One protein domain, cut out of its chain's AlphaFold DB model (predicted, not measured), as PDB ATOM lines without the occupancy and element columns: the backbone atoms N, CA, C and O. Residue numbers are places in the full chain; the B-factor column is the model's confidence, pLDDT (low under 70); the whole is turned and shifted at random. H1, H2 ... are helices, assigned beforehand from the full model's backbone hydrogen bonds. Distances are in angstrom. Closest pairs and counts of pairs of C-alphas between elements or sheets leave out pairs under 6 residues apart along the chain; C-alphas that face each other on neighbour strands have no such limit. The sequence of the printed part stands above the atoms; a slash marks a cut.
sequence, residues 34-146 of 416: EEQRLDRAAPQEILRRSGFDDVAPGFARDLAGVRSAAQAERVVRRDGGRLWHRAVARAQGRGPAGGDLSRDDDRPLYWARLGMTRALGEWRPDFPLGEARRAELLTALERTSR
ATOM      1  N   GLU A  34     326.304 454.423 329.682       97.50
ATOM      2  CA  GLU A  34     325.942 455.399 330.716       97.50
ATOM      3  C   GLU A  34     327.150 456.188 331.220       97.50
ATOM      4  O   GLU A  34     327.075 457.413 331.307       97.50
ATOM      5  N   GLU A  35     328.263 455.506 331.502       97.31
ATOM      6  CA  GLU A  35     329.503 456.148 331.940       97.31
ATOM      7  C   GLU A  35     329.989 457.153 330.886       97.31
ATOM      8  O   GLU A  35     330.311 458.276 331.247       97.31
ATOM      9  N   GLN A  36     329.970 456.818 329.590       96.50
ATOM     10  CA  GLN A  36     330.382 457.721 328.498       96.50
ATOM     11  C   GLN A  36     329.628 459.062 328.497       96.50
ATOM     12  O   GLN A  36     330.183 460.090 328.111       96.50
ATOM     13  N   ARG A  37     328.369 459.090 328.957       97.19
ATOM     14  CA  ARG A  37     327.588 460.335 329.028       97.19
ATOM     15  C   ARG A  37     328.076 461.274 330.126       97.19
ATOM     16  O   ARG A  37     327.816 462.469 330.019       97.19
ATOM     17  N   LEU A  38     328.774 460.763 331.143       96.94
ATOM     18  CA  LEU A  38     329.263 461.552 332.274       96.94
ATOM     19  C   LEU A  38     330.182 462.693 331.821       96.94
ATOM     20  O   LEU A  38     330.148 463.763 332.418       96.94
ATOM     21  N   ASP A  39     330.942 462.500 330.744       95.12
ATOM     22  CA  ASP A  39     331.917 463.479 330.243       95.12
ATOM     23  C   ASP A  39     331.271 464.622 329.432       95.12
ATOM     24  O   ASP A  39     331.945 465.559 329.004       95.12
ATOM     25  N   ARG A  40     329.947 464.585 329.222       97.25
ATOM     26  CA  ARG A  40     329.210 465.671 328.561       97.25
ATOM     27  C   ARG A  40     329.118 466.900 329.474       97.25
ATOM     28  O   ARG A  40     329.054 466.794 330.696       97.25
ATOM     29  N   ALA A  41     329.001 468.081 328.863       97.38
ATOM     30  CA  ALA A  41     328.961 469.355 329.586       97.38
ATOM     31  C   ALA A  41     327.815 469.454 330.613       97.38
ATOM     32  O   ALA A  41     328.022 469.919 331.729       97.38
ATOM     33  N   ALA A  42     326.608 468.995 330.266       98.19
ATOM     34  CA  ALA A  42     325.446 469.109 331.147       98.19
ATOM     35  C   ALA A  42     325.560 468.273 332.444       98.19
ATOM     36  O   ALA A  42     325.323 468.842 333.506       98.19
ATOM     37  N   PRO A  43     325.949 466.980 332.424       98.38
ATOM     38  CA  PRO A  43     326.243 466.220 333.644       98.38
ATOM     39  C   PRO A  43     327.295 466.871 334.544       98.38
ATOM     40  O   PRO A  43     327.068 466.989 335.748       98.38
ATOM     41  N   GLN A  44     328.401 467.350 333.966       98.38
ATOM     42  CA  GLN A  44     329.454 468.046 334.715       98.38
ATOM     43  C   GLN A  44     328.923 469.326 335.373       98.38
ATOM     44  O   GLN A  44     329.153 469.568 336.558       98.38
ATOM     45  N   GLU A  45     328.127 470.103 334.640       98.44
ATOM     46  CA  GLU A  45     327.505 471.316 335.163       98.44
ATOM     47  C   GLU A  45     326.464 471.021 336.257       98.44
ATOM     48  O   GLU A  45     326.408 471.730 337.262       98.44
ATOM     49  N   ILE A  46     325.670 469.954 336.111       98.56
ATOM     50  CA  ILE A  46     324.719 469.499 337.137       98.56
ATOM     51  C   ILE A  46     325.462 469.116 338.421       98.56
ATOM     52  O   ILE A  46     325.046 469.525 339.508       98.56
ATOM     53  N   LEU A  47     326.549 468.347 338.320       98.50
ATOM     54  CA  LEU A  47     327.353 467.943 339.477       98.50
ATOM     55  C   LEU A  47     327.937 469.163 340.191       98.50
ATOM     56  O   LEU A  47     327.716 469.319 341.392       98.50
ATOM     57  N   ARG A  48     328.562 470.080 339.447       97.94
ATOM     58  CA  ARG A  48     329.137 471.317 339.988       97.94
ATOM     59  C   ARG A  48     328.086 472.208 340.658       97.94
ATOM     60  O   ARG A  48     328.265 472.639 341.792       97.94
ATOM     61  N   ARG A  49     326.955 472.472 339.993       97.69
ATOM     62  CA  ARG A  49     325.888 473.356 340.519       97.69
ATOM     63  C   ARG A  49     325.040 472.732 341.622       97.69
ATOM     64  O   ARG A  49     324.320 473.449 342.316       97.69
ATOM     65  N   SER A  50     325.093 471.414 341.796       97.44
ATOM     66  CA  SER A  50     324.466 470.722 342.931       97.44
ATOM     67  C   SER A  50     325.428 470.472 344.097       97.44
ATOM     68  O   SER A  50     324.972 470.118 345.190       97.44
ATOM     69  N   GLY A  51     326.731 470.651 343.862       96.94
ATOM     70  CA  GLY A  51     327.819 470.362 344.791       96.94
ATOM     71  C   GLY A  51     328.166 468.884 344.909       96.94
ATOM     72  O   GLY A  51     328.741 468.501 345.916       96.94
ATOM     73  N   PHE A  52     327.745 468.036 343.968       98.19
ATOM     74  CA  PHE A  52     327.987 466.583 343.982       98.19
ATOM     75  C   PHE A  52     329.239 466.180 343.178       98.19
ATOM     76  O   PHE A  52     329.546 464.993 343.066       98.19
ATOM     77  N   ASP A  53     329.965 467.149 342.627       97.31
ATOM     78  CA  ASP A  53     331.230 466.972 341.907       97.31
ATOM     79  C   ASP A  53     332.364 466.413 342.787       97.31
ATOM     80  O   ASP A  53     333.295 465.792 342.278       97.31
ATOM     81  N   ASP A  54     332.254 466.535 344.111       97.00
ATOM     82  CA  ASP A  54     333.193 465.963 345.081       97.00
ATOM     83  C   ASP A  54     332.966 464.469 345.386       97.00
ATOM     84  O   ASP A  54     333.859 463.812 345.932       97.00
ATOM     85  N   VAL A  55     331.802 463.909 345.028       98.44
ATOM     86  CA  VAL A  55     331.393 462.551 345.429       98.44
ATOM     87  C   VAL A  55     332.312 461.484 344.839       98.44
ATOM     88  O   VAL A  55     332.883 460.686 345.584       98.44
ATOM     89  N   ALA A  56     332.472 461.457 343.514       98.50
ATOM     90  CA  ALA A  56     333.296 460.445 342.855       98.50
ATOM     91  C   ALA A  56     334.796 460.593 343.196       98.50
ATOM     92  O   ALA A  56     335.410 459.583 343.553       98.50
ATOM     93  N   PRO A  57     335.392 461.806 343.210       98.50
ATOM     94  CA  PRO A  57     336.762 461.998 343.694       98.50
ATOM     95  C   PRO A  57     336.964 461.597 345.163       98.50
ATOM     96  O   PRO A  57     337.993 461.024 345.519       98.50
ATOM     97  N   GLY A  58     335.995 461.887 346.037       98.62
ATOM     98  CA  GLY A  58     336.010 461.449 347.435       98.62
ATOM     99  C   GLY A  58     336.023 459.927 347.555       98.62
ATOM    100  O   GLY A  58     336.901 459.366 348.205       98.62
ATOM    101  N   PHE A  59     335.113 459.268 346.844       98.81
ATOM    102  CA  PHE A  59     335.019 457.814 346.810       98.81
ATOM    103  C   PHE A  59     336.286 457.144 346.249       98.81
ATOM    104  O   PHE A  59     336.770 456.168 346.816       98.81
ATOM    105  N   ALA A  60     336.886 457.697 345.189       98.62
ATOM    106  CA  ALA A  60     338.146 457.193 344.637       98.62
ATOM    107  C   ALA A  60     339.305 457.268 345.652       98.62
ATOM    108  O   ALA A  60     340.096 456.328 345.761       98.62
ATOM    109  N   ARG A  61     339.385 458.350 346.442       98.50
ATOM    110  CA  ARG A  61     340.366 458.467 347.539       98.50
ATOM    111  C   ARG A  61     340.126 457.430 348.633       98.50
ATOM    112  O   ARG A  61     341.084 456.829 349.115       98.50
ATOM    113  N   ASP A  62     338.868 457.181 348.979       98.25
ATOM    114  CA  ASP A  62     338.520 456.167 349.972       98.25
ATOM    115  C   ASP A  62     338.877 454.753 349.489       98.25
ATOM    116  O   ASP A  62     339.431 453.971 350.265       98.25
ATOM    117  N   LEU A  63     338.663 454.447 348.203       98.12
ATOM    118  CA  LEU A  63     339.107 453.195 347.575       98.12
ATOM    119  C   LEU A  63     340.636 453.043 347.571       98.12
ATOM    120  O   LEU A  63     341.139 451.945 347.812       98.12
ATOM    121  N   ALA A  64     341.395 454.122 347.357       97.00
ATOM    122  CA  ALA A  64     342.862 454.080 347.381       97.00
ATOM    123  C   ALA A  64     343.437 453.663 348.753       97.00
ATOM    124  O   ALA A  64     344.536 453.115 348.832       97.00
ATOM    125  N   GLY A  65     342.689 453.880 349.841       95.88
ATOM    126  CA  GLY A  65     343.059 453.450 351.194       95.88
ATOM    127  C   GLY A  65     342.678 452.004 351.544       95.88
ATOM    128  O   GLY A  65     342.964 451.544 352.654       95.88
ATOM    129  N   VAL A  66     342.006 451.280 350.646       97.69
ATOM    130  CA  VAL A  66     341.495 449.929 350.908       97.69
ATOM    131  C   VAL A  66     342.593 448.875 350.751       97.69
ATOM    132  O   VAL A  66     343.301 448.833 349.752       97.69
ATOM    133  N   ARG A  67     342.698 447.967 351.729       96.88
ATOM    134  CA  ARG A  67     343.720 446.907 351.801       96.88
ATOM    135  C   ARG A  67     343.159 445.482 351.741       96.88
ATOM    136  O   ARG A  67     343.915 444.525 351.828       96.88
ATOM    137  N   SER A  68     341.838 445.320 351.631       97.00
ATOM    138  CA  SER A  68     341.198 444.005 351.480       97.00
ATOM    139  C   SER A  68     339.823 444.090 350.820       97.00
ATOM    140  O   SER A  68     339.144 445.116 350.903       97.00
ATOM    141  N   ALA A  69     339.350 442.977 350.250       95.75
ATOM    142  CA  ALA A  69     338.018 442.889 349.643       95.75
ATOM    143  C   ALA A  69     336.875 443.135 350.649       95.75
ATOM    144  O   ALA A  69     335.831 443.679 350.288       95.75
ATOM    145  N   ALA A  70     337.067 442.768 351.920       96.94
ATOM    146  CA  ALA A  70     336.097 443.044 352.981       96.94
ATOM    147  C   ALA A  70     336.042 444.540 353.328       96.94
ATOM    148  O   ALA A  70     334.971 445.083 353.596       96.94
ATOM    149  N   GLN A  71     337.189 445.228 353.322       98.06
ATOM    150  CA  GLN A  71     337.223 446.679 353.502       98.06
ATOM    151  C   GLN A  71     336.627 447.406 352.292       98.06
ATOM    152  O   GLN A  71     335.890 448.368 352.498       98.06
ATOM    153  N   ALA A  72     336.865 446.913 351.071       98.44
ATOM    154  CA  ALA A  72     336.250 447.439 349.852       98.44
ATOM    155  C   ALA A  72     334.722 447.424 349.959       98.44
ATOM    156  O   ALA A  72     334.077 448.444 349.754       98.44
ATOM    157  N   GLU A  73     334.146 446.292 350.376       98.44
ATOM    158  CA  GLU A  73     332.697 446.169 350.556       98.44
ATOM    159  C   GLU A  73     332.152 447.164 351.590       98.44
ATOM    160  O   GLU A  73     331.124 447.800 351.350       98.44
ATOM    161  N   ARG A  74     332.849 447.356 352.720       98.56
ATOM    162  CA  ARG A  74     332.443 448.348 353.728       98.56
ATOM    163  C   ARG A  74     332.468 449.774 353.179       98.56
ATOM    164  O   ARG A  74     331.521 450.513 353.430       98.56
ATOM    165  N   VAL A  75     333.521 450.149 352.447       98.62
ATOM    166  CA  VAL A  75     333.655 451.477 351.819       98.62
ATOM    167  C   VAL A  75     332.548 451.695 350.792       98.62
ATOM    168  O   VAL A  75     331.811 452.669 350.895       98.62
ATOM    169  N   VAL A  76     332.352 450.739 349.882       98.81
ATOM    170  CA  VAL A  76     331.316 450.788 348.843       98.81
ATOM    171  C   VAL A  76     329.925 450.983 349.438       98.81
ATOM    172  O   VAL A  76     329.210 451.899 349.038       98.81
ATOM    173  N   ARG A  77     329.541 450.164 350.425       98.81
ATOM    174  CA  ARG A  77     328.215 450.264 351.050       98.81
ATOM    175  C   ARG A  77     328.030 451.571 351.812       98.81
ATOM    176  O   ARG A  77     326.976 452.197 351.720       98.81
ATOM    177  N   ARG A  78     329.050 451.981 352.571       98.62
ATOM    178  CA  ARG A  78     329.035 453.231 353.337       98.62
ATOM    179  C   ARG A  78     328.861 454.428 352.408       98.62
ATOM    180  O   ARG A  78     328.026 455.280 352.694       98.62
ATOM    181  N   ASP A  79     329.620 454.493 351.322       98.88
ATOM    182  CA  ASP A  79     329.643 455.676 350.459       98.88
ATOM    183  C   ASP A  79     328.452 455.713 349.509       98.88
ATOM    184  O   ASP A  79     327.870 456.781 349.322       98.88
ATOM    185  N   GLY A  80     327.996 454.556 349.017       98.81
ATOM    186  CA  GLY A  80     326.726 454.463 348.299       98.81
ATOM    187  C   GLY A  80     325.555 454.912 349.176       98.81
ATOM    188  O   GLY A  80     324.782 455.784 348.782       98.81
ATOM    189  N   GLY A  81     325.492 454.430 350.422       98.75
ATOM    190  CA  GLY A  81     324.497 454.888 351.391       98.75
ATOM    191  C   GLY A  81     324.621 456.382 351.718       98.75
ATOM    192  O   GLY A  81     323.611 457.078 351.811       98.75
ATOM    193  N   ARG A  82     325.837 456.926 351.869       98.69
ATOM    194  CA  ARG A  82     326.043 458.374 352.077       98.69
ATOM    195  C   ARG A  82     325.527 459.193 350.899       98.69
ATOM    196  O   ARG A  82     324.901 460.224 351.137       98.69
ATOM    197  N   LEU A  83     325.750 458.737 349.666       98.88
ATOM    198  CA  LEU A  83     325.226 459.389 348.469       98.88
ATOM    199  C   LEU A  83     323.687 459.425 348.481       98.88
ATOM    200  O   LEU A  83     323.117 460.505 348.313       98.88
ATOM    201  N   TRP A  84     323.020 458.296 348.761       98.81
ATOM    202  CA  TRP A  84     321.553 458.247 348.882       98.81
ATOM    203  C   TRP A  84     321.033 459.244 349.926       98.81
ATOM    204  O   TRP A  84     320.246 460.137 349.610       98.81
ATOM    205  N   HIS A  85     321.542 459.169 351.160       98.50
ATOM    206  CA  HIS A  85     321.095 460.051 352.241       98.50
ATOM    207  C   HIS A  85     321.389 461.530 351.960       98.50
ATOM    208  O   HIS A  85     320.602 462.391 352.353       98.50
ATOM    209  N   ARG A  86     322.500 461.841 351.278       98.12
ATOM    210  CA  ARG A  86     322.829 463.206 350.848       98.12
ATOM    211  C   ARG A  86     321.807 463.722 349.836       98.12
ATOM    212  O   ARG A  86     321.347 464.853 349.989       98.12
ATOM    213  N   ALA A  87     321.434 462.916 348.842       98.50
ATOM    214  CA  ALA A  87     320.428 463.277 347.844       98.50
ATOM    215  C   ALA A  87     319.037 463.481 348.472       98.50
ATOM    216  O   ALA A  87     318.397 464.502 348.222       98.50
ATOM    217  N   VAL A  88     318.616 462.583 349.369       98.62
ATOM    218  CA  VAL A  88     317.357 462.713 350.125       98.62
ATOM    219  C   VAL A  88     317.361 463.966 351.001       98.62
ATOM    220  O   VAL A  88     316.443 464.783 350.938       98.62
ATOM    221  N   ALA A  89     318.411 464.171 351.804       97.94
ATOM    222  CA  ALA A  89     318.526 465.360 352.646       97.94
ATOM    223  C   ALA A  89     318.462 466.637 351.800       97.94
ATOM    224  O   ALA A  89     317.727 467.567 352.141       97.94
ATOM    225  N   ARG A  90     319.160 466.647 350.658       97.38
ATOM    226  CA  ARG A  90     319.137 467.757 349.712       97.38
ATOM    227  C   ARG A  90     317.713 468.066 349.242       97.38
ATOM    228  O   ARG A  90     317.278 469.202 349.468       97.38
ATOM    229  N   ALA A  91     317.011 467.073 348.686       97.62
ATOM    230  CA  ALA A  91     315.639 467.180 348.176       97.62
ATOM    231  C   ALA A  91     314.636 467.650 349.236       97.62
ATOM    232  O   ALA A  91     313.666 468.336 348.924       97.62
ATOM    233  N   GLN A  92     314.915 467.361 350.505       97.25
ATOM    234  CA  GLN A  92     314.089 467.761 351.644       97.25
ATOM    235  C   GLN A  92     314.511 469.084 352.295       97.25
ATOM    236  O   GLN A  92     314.093 469.381 353.413       97.25
ATOM    237  N   GLY A  93     315.368 469.878 351.649       95.50
ATOM    238  CA  GLY A  93     315.781 471.176 352.194       95.50
ATOM    239  C   GLY A  93     316.834 471.106 353.311       95.50
ATOM    240  O   GLY A  93     317.161 472.135 353.892       95.50
ATOM    241  N   ARG A  94     317.397 469.926 353.609       94.75
ATOM    242  CA  ARG A  94     318.366 469.685 354.697       94.75
ATOM    243  C   ARG A  94     319.819 469.625 354.208       94.75
ATOM    244  O   ARG A  94     320.099 469.210 353.086       94.75
ATOM    245  N   GLY A  95     320.773 469.988 355.062       88.62
ATOM    246  CA  GLY A  95     322.199 470.004 354.703       88.62
ATOM    247  C   GLY A  95     322.601 471.196 353.815       88.62
ATOM    248  O   GLY A  95     321.747 472.023 353.463       88.62
ATOM    249  N   PRO A  96     323.898 471.311 353.469       82.69
ATOM    250  CA  PRO A  96     324.425 472.463 352.743       82.69
ATOM    251  C   PRO A  96     323.770 472.596 351.364       82.69
ATOM    252  O   PRO A  96     323.421 471.599 350.733       82.69
ATOM    253  N   ALA A  97     323.604 473.835 350.891       73.94
ATOM    254  CA  ALA A  97     323.027 474.094 349.572       73.94
ATOM    255  C   ALA A  97     323.863 473.456 348.449       73.94
ATOM    256  O   ALA A  97     323.288 472.959 347.483       73.94
ATOM    257  N   GLY A  98     325.194 473.428 348.609       72.75
ATOM    258  CA  GLY A  98     326.139 472.790 347.684       72.75
ATOM    259  C   GLY A  98     326.296 473.501 346.336       72.75
ATOM    260  O   GLY A  98     327.199 473.166 345.590       72.75
ATOM    261  N   GLY A  99     325.455 474.491 346.037       88.50
ATOM    262  CA  GLY A  99     325.417 475.242 344.788       88.50
ATOM    263  C   GLY A  99     324.041 475.890 344.602       88.50
ATOM    264  O   GLY A  99     323.292 476.037 345.572       88.50
ATOM    265  N   ASP A 100     323.713 476.282 343.373       92.06
ATOM    266  CA  ASP A 100     322.519 477.059 343.011       92.06
ATOM    267  C   ASP A 100     321.469 476.261 342.210       92.06
ATOM    268  O   ASP A 100     320.403 476.791 341.894       92.06
ATOM    269  N   LEU A 101     321.727 474.984 341.893       95.38
ATOM    270  CA  LEU A 101     320.708 474.122 341.293       95.38
ATOM    271  C   LEU A 101     319.550 473.936 342.285       95.38
ATOM    272  O   LEU A 101     319.773 473.839 343.499       95.38
ATOM    273  N   SER A 102     318.311 473.833 341.795       95.62
ATOM    274  CA  SER A 102     317.168 473.602 342.683       95.62
ATOM    275  C   SER A 102     317.318 472.291 343.462       95.62
ATOM    276  O   SER A 102     317.900 471.311 342.989       95.62
ATOM    277  N   ARG A 103     316.851 472.298 344.710       95.81
ATOM    278  CA  ARG A 103     317.142 471.248 345.695       95.81
ATOM    279  C   ARG A 103     316.413 469.937 345.432       95.81
ATOM    280  O   ARG A 103     316.946 468.890 345.768       95.81
ATOM    281  N   ASP A 104     315.251 470.001 344.800       94.56
ATOM    282  CA  ASP A 104     314.369 468.884 344.445       94.56
ATOM    283  C   ASP A 104     314.823 468.091 343.200       94.56
ATOM    284  O   ASP A 104     314.064 467.302 342.648       94.56
ATOM    285  N   ASP A 105     316.049 468.321 342.728       97.19
ATOM    286  CA  ASP A 105     316.611 467.686 341.535       97.19
ATOM    287  C   ASP A 105     317.123 466.265 341.803       97.19
ATOM    288  O   ASP A 105     317.905 466.046 342.730       97.19
ATOM    289  N   ASP A 106     316.731 465.310 340.959       98.38
ATOM    290  CA  ASP A 106     317.145 463.905 341.025       98.38
ATOM    291  C   ASP A 106     318.463 463.622 340.292       98.38
ATOM    292  O   ASP A 106     319.182 462.677 340.627       98.38
ATOM    293  N   ARG A 107     318.823 464.459 339.312       98.69
ATOM    294  CA  ARG A 107     319.992 464.253 338.444       98.69
ATOM    295  C   ARG A 107     321.326 464.194 339.204       98.69
ATOM    296  O   ARG A 107     322.156 463.372 338.814       98.69
ATOM    297  N   PRO A 108     321.563 464.973 340.285       98.69
ATOM    298  CA  PRO A 108     322.794 464.863 341.070       98.69
ATOM    299  C   PRO A 108     323.052 463.453 341.608       98.69
ATOM    300  O   PRO A 108     324.191 462.995 341.577       98.69
ATOM    301  N   LEU A 109     322.006 462.738 342.048       98.81
ATOM    302  CA  LEU A 109     322.141 461.359 342.523       98.81
ATOM    303  C   LEU A 109     322.624 460.435 341.400       98.81
ATOM    304  O   LEU A 109     323.577 459.678 341.586       98.81
ATOM    305  N   TYR A 110     321.966 460.507 340.243       98.88
ATOM    306  CA  TYR A 110     322.255 459.651 339.096       98.88
ATOM    307  C   TYR A 110     323.689 459.842 338.583       98.88
ATOM    308  O   TYR A 110     324.448 458.875 338.496       98.88
ATOM    309  N   TRP A 111     324.090 461.087 338.310       98.88
ATOM    310  CA  TRP A 111     325.414 461.375 337.753       98.88
ATOM    311  C   TRP A 111     326.545 461.097 338.745       98.88
ATOM    312  O   TRP A 111     327.571 460.539 338.358       98.88
ATOM    313  N   ALA A 112     326.355 461.409 340.032       98.81
ATOM    314  CA  ALA A 112     327.372 461.140 341.048       98.81
ATOM    315  C   ALA A 112     327.575 459.635 341.249       98.81
ATOM    316  O   ALA A 112     328.713 459.177 341.354       98.81
ATOM    317  N   ARG A 113     326.483 458.854 341.230       98.81
ATOM    318  CA  ARG A 113     326.554 457.390 341.273       98.81
ATOM    319  C   ARG A 113     327.297 456.837 340.065       98.81
ATOM    320  O   ARG A 113     328.166 455.999 340.261       98.81
ATOM    321  N   LEU A 114     327.025 457.317 338.848       98.56
ATOM    322  CA  LEU A 114     327.779 456.890 337.662       98.56
ATOM    323  C   LEU A 114     329.275 457.201 337.782       98.56
ATOM    324  O   LEU A 114     330.098 456.361 337.422       98.56
ATOM    325  N   GLY A 115     329.637 458.353 338.354       98.75
ATOM    326  CA  GLY A 115     331.030 458.668 338.677       98.75
ATOM    327  C   GLY A 115     331.650 457.679 339.672       98.75
ATOM    328  O   GLY A 115     332.772 457.222 339.462       98.75
ATOM    329  N   MET A 116     330.918 457.288 340.721       98.88
ATOM    330  CA  MET A 116     331.367 456.246 341.656       98.88
ATOM    331  C   MET A 116     331.493 454.875 340.979       98.88
ATOM    332  O   MET A 116     332.463 454.161 341.223       98.88
ATOM    333  N   THR A 117     330.544 454.507 340.114       98.44
ATOM    334  CA  THR A 117     330.552 453.249 339.353       98.44
ATOM    335  C   THR A 117     331.772 453.175 338.438       98.44
ATOM    336  O   THR A 117     332.490 452.174 338.478       98.44
ATOM    337  N   ARG A 118     332.074 454.256 337.702       97.81
ATOM    338  CA  ARG A 118     333.291 454.372 336.884       97.81
ATOM    339  C   ARG A 118     334.552 454.232 337.743       97.81
ATOM    340  O   ARG A 118     335.380 453.370 337.460       97.81
ATOM    341  N   ALA A 119     334.651 454.987 338.841       97.75
ATOM    342  CA  ALA A 119     335.804 454.931 339.744       97.75
ATOM    343  C   ALA A 119     336.030 453.522 340.328       97.75
ATOM    344  O   ALA A 119     337.162 453.041 340.368       97.75
ATOM    345  N   LEU A 120     334.964 452.823 340.736       97.62
ATOM    346  CA  LEU A 120     335.051 451.436 341.205       97.62
ATOM    347  C   LEU A 120     335.422 450.462 340.080       97.62
ATOM    348  O   LEU A 120     336.104 449.471 340.334       97.62
ATOM    349  N   GLY A 121     334.970 450.710 338.851       95.56
ATOM    350  CA  GLY A 121     335.327 449.917 337.676       95.56
ATOM    351  C   GLY A 121     336.814 450.013 337.328       95.56
ATOM    352  O   GLY A 121     337.434 448.993 337.039       95.56
ATOM    353  N   GLU A 122     337.382 451.215 337.417       94.00
ATOM    354  CA  GLU A 122     338.779 451.520 337.070       94.00
ATOM    355  C   GLU A 122     339.768 451.201 338.201       94.00
ATOM    356  O   GLU A 122     340.947 450.938 337.945       94.00
ATOM    357  N   TRP A 123     339.300 451.202 339.454       95.50
ATOM    358  CA  TRP A 123     340.137 451.012 340.635       95.50
ATOM    359  C   TRP A 123     340.892 449.678 340.624       95.50
ATOM    360  O   TRP A 123     340.294 448.598 340.534       95.50
ATOM    361  N   ARG A 124     342.216 449.747 340.799       92.44
ATOM    362  CA  ARG A 124     343.100 448.587 340.939       92.44
ATOM    363  C   ARG A 124     343.685 448.516 342.359       92.44
ATOM    364  O   ARG A 124     344.543 449.334 342.687       92.44
ATOM    365  N   PRO A 125     343.229 447.578 343.208       95.25
ATOM    366  CA  PRO A 125     343.831 447.360 344.521       95.25
ATOM    367  C   PRO A 125     345.187 446.644 344.450       95.25
ATOM    368  O   PRO A 125     345.423 445.842 343.552       95.25
ATOM    369  N   ASP A 126     346.010 446.824 345.490       94.00
ATOM    370  CA  ASP A 126     347.273 446.085 345.699       94.00
ATOM    371  C   ASP A 126     347.064 444.616 346.134       94.00
ATOM    372  O   ASP A 126     348.020 443.885 346.387       94.00
ATOM    373  N   PHE A 127     345.810 444.175 346.273       94.88
ATOM    374  CA  PHE A 127     345.438 442.811 346.649       94.88
ATOM    375  C   PHE A 127     344.584 442.160 345.551       94.88
ATOM    376  O   PHE A 127     343.905 442.868 344.804       94.88
ATOM    377  N   PRO A 128     344.547 440.817 345.463       94.00
ATOM    378  CA  PRO A 128     343.749 440.130 344.454       94.00
ATOM    379  C   PRO A 128     342.257 440.476 344.548       94.00
ATOM    380  O   PRO A 128     341.610 440.242 345.572       94.00
ATOM    381  N   LEU A 129     341.696 440.995 343.455       95.19
ATOM    382  CA  LEU A 129     340.268 441.262 343.299       95.19
ATOM    383  C   LEU A 129     339.807 440.745 341.932       95.19
ATOM    384  O   LEU A 129     340.023 441.391 340.910       95.19
ATOM    385  N   GLY A 130     339.187 439.565 341.922       92.88
ATOM    386  CA  GLY A 130     338.638 438.971 340.702       92.88
ATOM    387  C   GLY A 130     337.391 439.699 340.188       92.88
ATOM    388  O   GLY A 130     336.717 440.416 340.932       92.88
ATOM    389  N   GLU A 131     337.048 439.465 338.920       92.69
ATOM    390  CA  GLU A 131     335.917 440.115 338.240       92.69
ATOM    391  C   GLU A 131     334.574 439.865 338.933       92.69
ATOM    392  O   GLU A 131     333.809 440.805 339.130       92.69
ATOM    393  N   ALA A 132     334.317 438.634 339.390       95.00
ATOM    394  CA  ALA A 132     333.094 438.297 340.124       95.00
ATOM    395  C   ALA A 132     332.944 439.141 341.400       95.00
ATOM    396  O   ALA A 132     331.896 439.734 341.649       95.00
ATOM    397  N   ARG A 133     334.027 439.289 342.173       96.19
ATOM    398  CA  ARG A 133     334.012 440.114 343.386       96.19
ATOM    399  C   ARG A 133     333.866 441.601 343.055       96.19
ATOM    400  O   ARG A 133     333.194 442.318 343.790       96.19
ATOM    401  N   ARG A 134     334.443 442.078 341.948       96.81
ATOM    402  CA  ARG A 134     334.216 443.451 341.464       96.81
ATOM    403  C   ARG A 134     332.752 443.673 341.071       96.81
ATOM    404  O   ARG A 134     332.186 444.699 341.439       96.81
ATOM    405  N   ALA A 135     332.126 442.717 340.388       95.81
ATOM    406  CA  ALA A 135     330.708 442.772 340.032       95.81
ATOM    407  C   ALA A 135     329.798 442.801 341.275       95.81
ATOM    408  O   ALA A 135     328.835 443.569 341.319       95.81
ATOM    409  N   GLU A 136     330.138 442.043 342.324       97.62
ATOM    410  CA  GLU A 136     329.453 442.110 343.623       97.62
ATOM    411  C   GLU A 136     329.572 443.495 344.272       97.62
ATOM    412  O   GLU A 136     328.581 444.023 344.780       97.62
ATOM    413  N   LEU A 137     330.761 444.111 344.234       98.62
ATOM    414  CA  LEU A 137     330.957 445.474 344.737       98.62
ATOM    415  C   LEU A 137     330.138 446.490 343.927       98.62
ATOM    416  O   LEU A 137     329.467 447.328 344.518       98.62
ATOM    417  N   LEU A 138     330.121 446.391 342.595       98.06
ATOM    418  CA  LEU A 138     329.296 447.256 341.740       98.06
ATOM    419  C   LEU A 138     327.801 447.084 342.046       98.06
ATOM    420  O   LEU A 138     327.079 448.067 342.186       98.06
ATOM    421  N   THR A 139     327.346 445.847 342.260       97.69
ATOM    422  CA  THR A 139     325.964 445.560 342.678       97.69
ATOM    423  C   THR A 139     325.656 446.155 344.056       97.69
ATOM    424  O   THR A 139     324.577 446.711 344.268       97.69
ATOM    425  N   ALA A 140     326.588 446.071 345.010       98.56
ATOM    426  CA  ALA A 140     326.426 446.684 346.328       98.56
ATOM    427  C   ALA A 140     326.359 448.217 346.238       98.56
ATOM    428  O   ALA A 140     325.527 448.826 346.916       98.56
ATOM    429  N   LEU A 141     327.185 448.831 345.382       98.81
ATOM    430  CA  LEU A 141     327.150 450.267 345.116       98.81
ATOM    431  C   LEU A 141     325.791 450.680 344.551       98.81
ATOM    432  O   LEU A 141     325.148 451.559 345.121       98.81
ATOM    433  N   GLU A 142     325.325 450.017 343.487       98.00
ATOM    434  CA  GLU A 142     324.026 450.297 342.865       98.00
ATOM    435  C   GLU A 142     322.894 450.211 343.894       98.00
ATOM    436  O   GLU A 142     322.110 451.143 344.020       98.00
ATOM    437  N   ARG A 143     322.839 449.143 344.698       98.31
ATOM    438  CA  ARG A 143     321.767 448.964 345.692       98.31
ATOM    439  C   ARG A 143     321.762 450.054 346.766       98.31
ATOM    440  O   ARG A 143     320.719 450.651 347.033       98.31
ATOM    441  N   THR A 144     322.925 450.324 347.356       98.69
ATOM    442  CA  THR A 144     323.064 451.249 348.498       98.69
ATOM    443  C   THR A 144     322.861 452.710 348.106       98.69
ATOM    444  O   THR A 144     322.303 453.491 348.871       98.69
ATOM    445  N   SER A 145     323.243 453.084 346.885       98.81
ATOM    446  CA  SER A 145     323.065 454.439 346.339       98.81
ATOM    447  C   SER A 145     321.692 454.689 345.706       98.81
ATOM    448  O   SER A 145     321.457 455.739 345.111       98.81
ATOM    449  N   ARG A 146     320.767 453.734 345.818       98.75
ATOM    450  CA  ARG A 146     319.400 453.807 345.277       98.75
ATOM    451  C   ARG A 146     318.313 453.691 346.345       98.75
ATOM    452  O   ARG A 146     317.136 453.624 346.001       98.75
TER     453      ARG A 146
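What this domain is: This is residues 34 to 146 of the 416 residues of the protein "Pyroglutamyl peptidase" of Streptomyces sp. NEAU-LD23 (UniProt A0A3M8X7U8). Four helices, H3 to H6, form an elongated up-and-down bundle, each running against the one before it, with H3 and H6 kept apart by H4 and H5. H1 and H2 pack on the side of H5 away from H4, H2 crossing H5 steeply near its beginning. The printed part has 113 residues with six named helices, H1 to H6 in chain order, and no named strand: class all helix. It is compact, with a radius of gyration of the C-alphas of 14.1 A, and spans 43 by 27 by 21 A.

Where its parts are: H1, residues 34 to 37, begins at C-alpha 34 (325.942, 455.399, 330.716) and measures 5.5 A. H2, residues 41 to 50, measures 14.1 A, and H3, residues 55 to 64, 14.4 A. H4, residues 69 to 91, is the longest at 33.1 A. H5, residues 107 to 122, measures 22.7 A. H6, residues 131 to 144, measures 19.9 A and ends at C-alpha 144 (323.064, 451.249, 348.498).

How they stand to each other: H5 is the hub, touching five helices. H1 touches its residues 114 to 118 alone, closest at the C-alphas of Glu 35 and Leu 114, 6.0 A. H2 touches its residues 107 to 112 alone, C-alphas of Leu 47 and Pro 108 closest at 5.7 A, at a steep tilt of 69 degrees, only just short of about perpendicular. H3 touches H5 at a shallow tilt of 23 degrees, the same way, C-alphas of Ala 56 and Met 116 closest at 4.8 A. H4 and H6 touch, C-alphas of Gly 81 and Thr 144 closest at 4.9 A. In H2 to H6 every O i to N i+4 pair is within hydrogen-bond range; H1 is too short for one.

The domain as a whole: The C-alphas farthest apart, of Ser 102 and Pro 128, are 42.8 A apart. The printed part has no cut. H4 to H5, residues 92 to 106, is a long link. The mean pLDDT of the printed part is 96.7, and no printed residue is under 70.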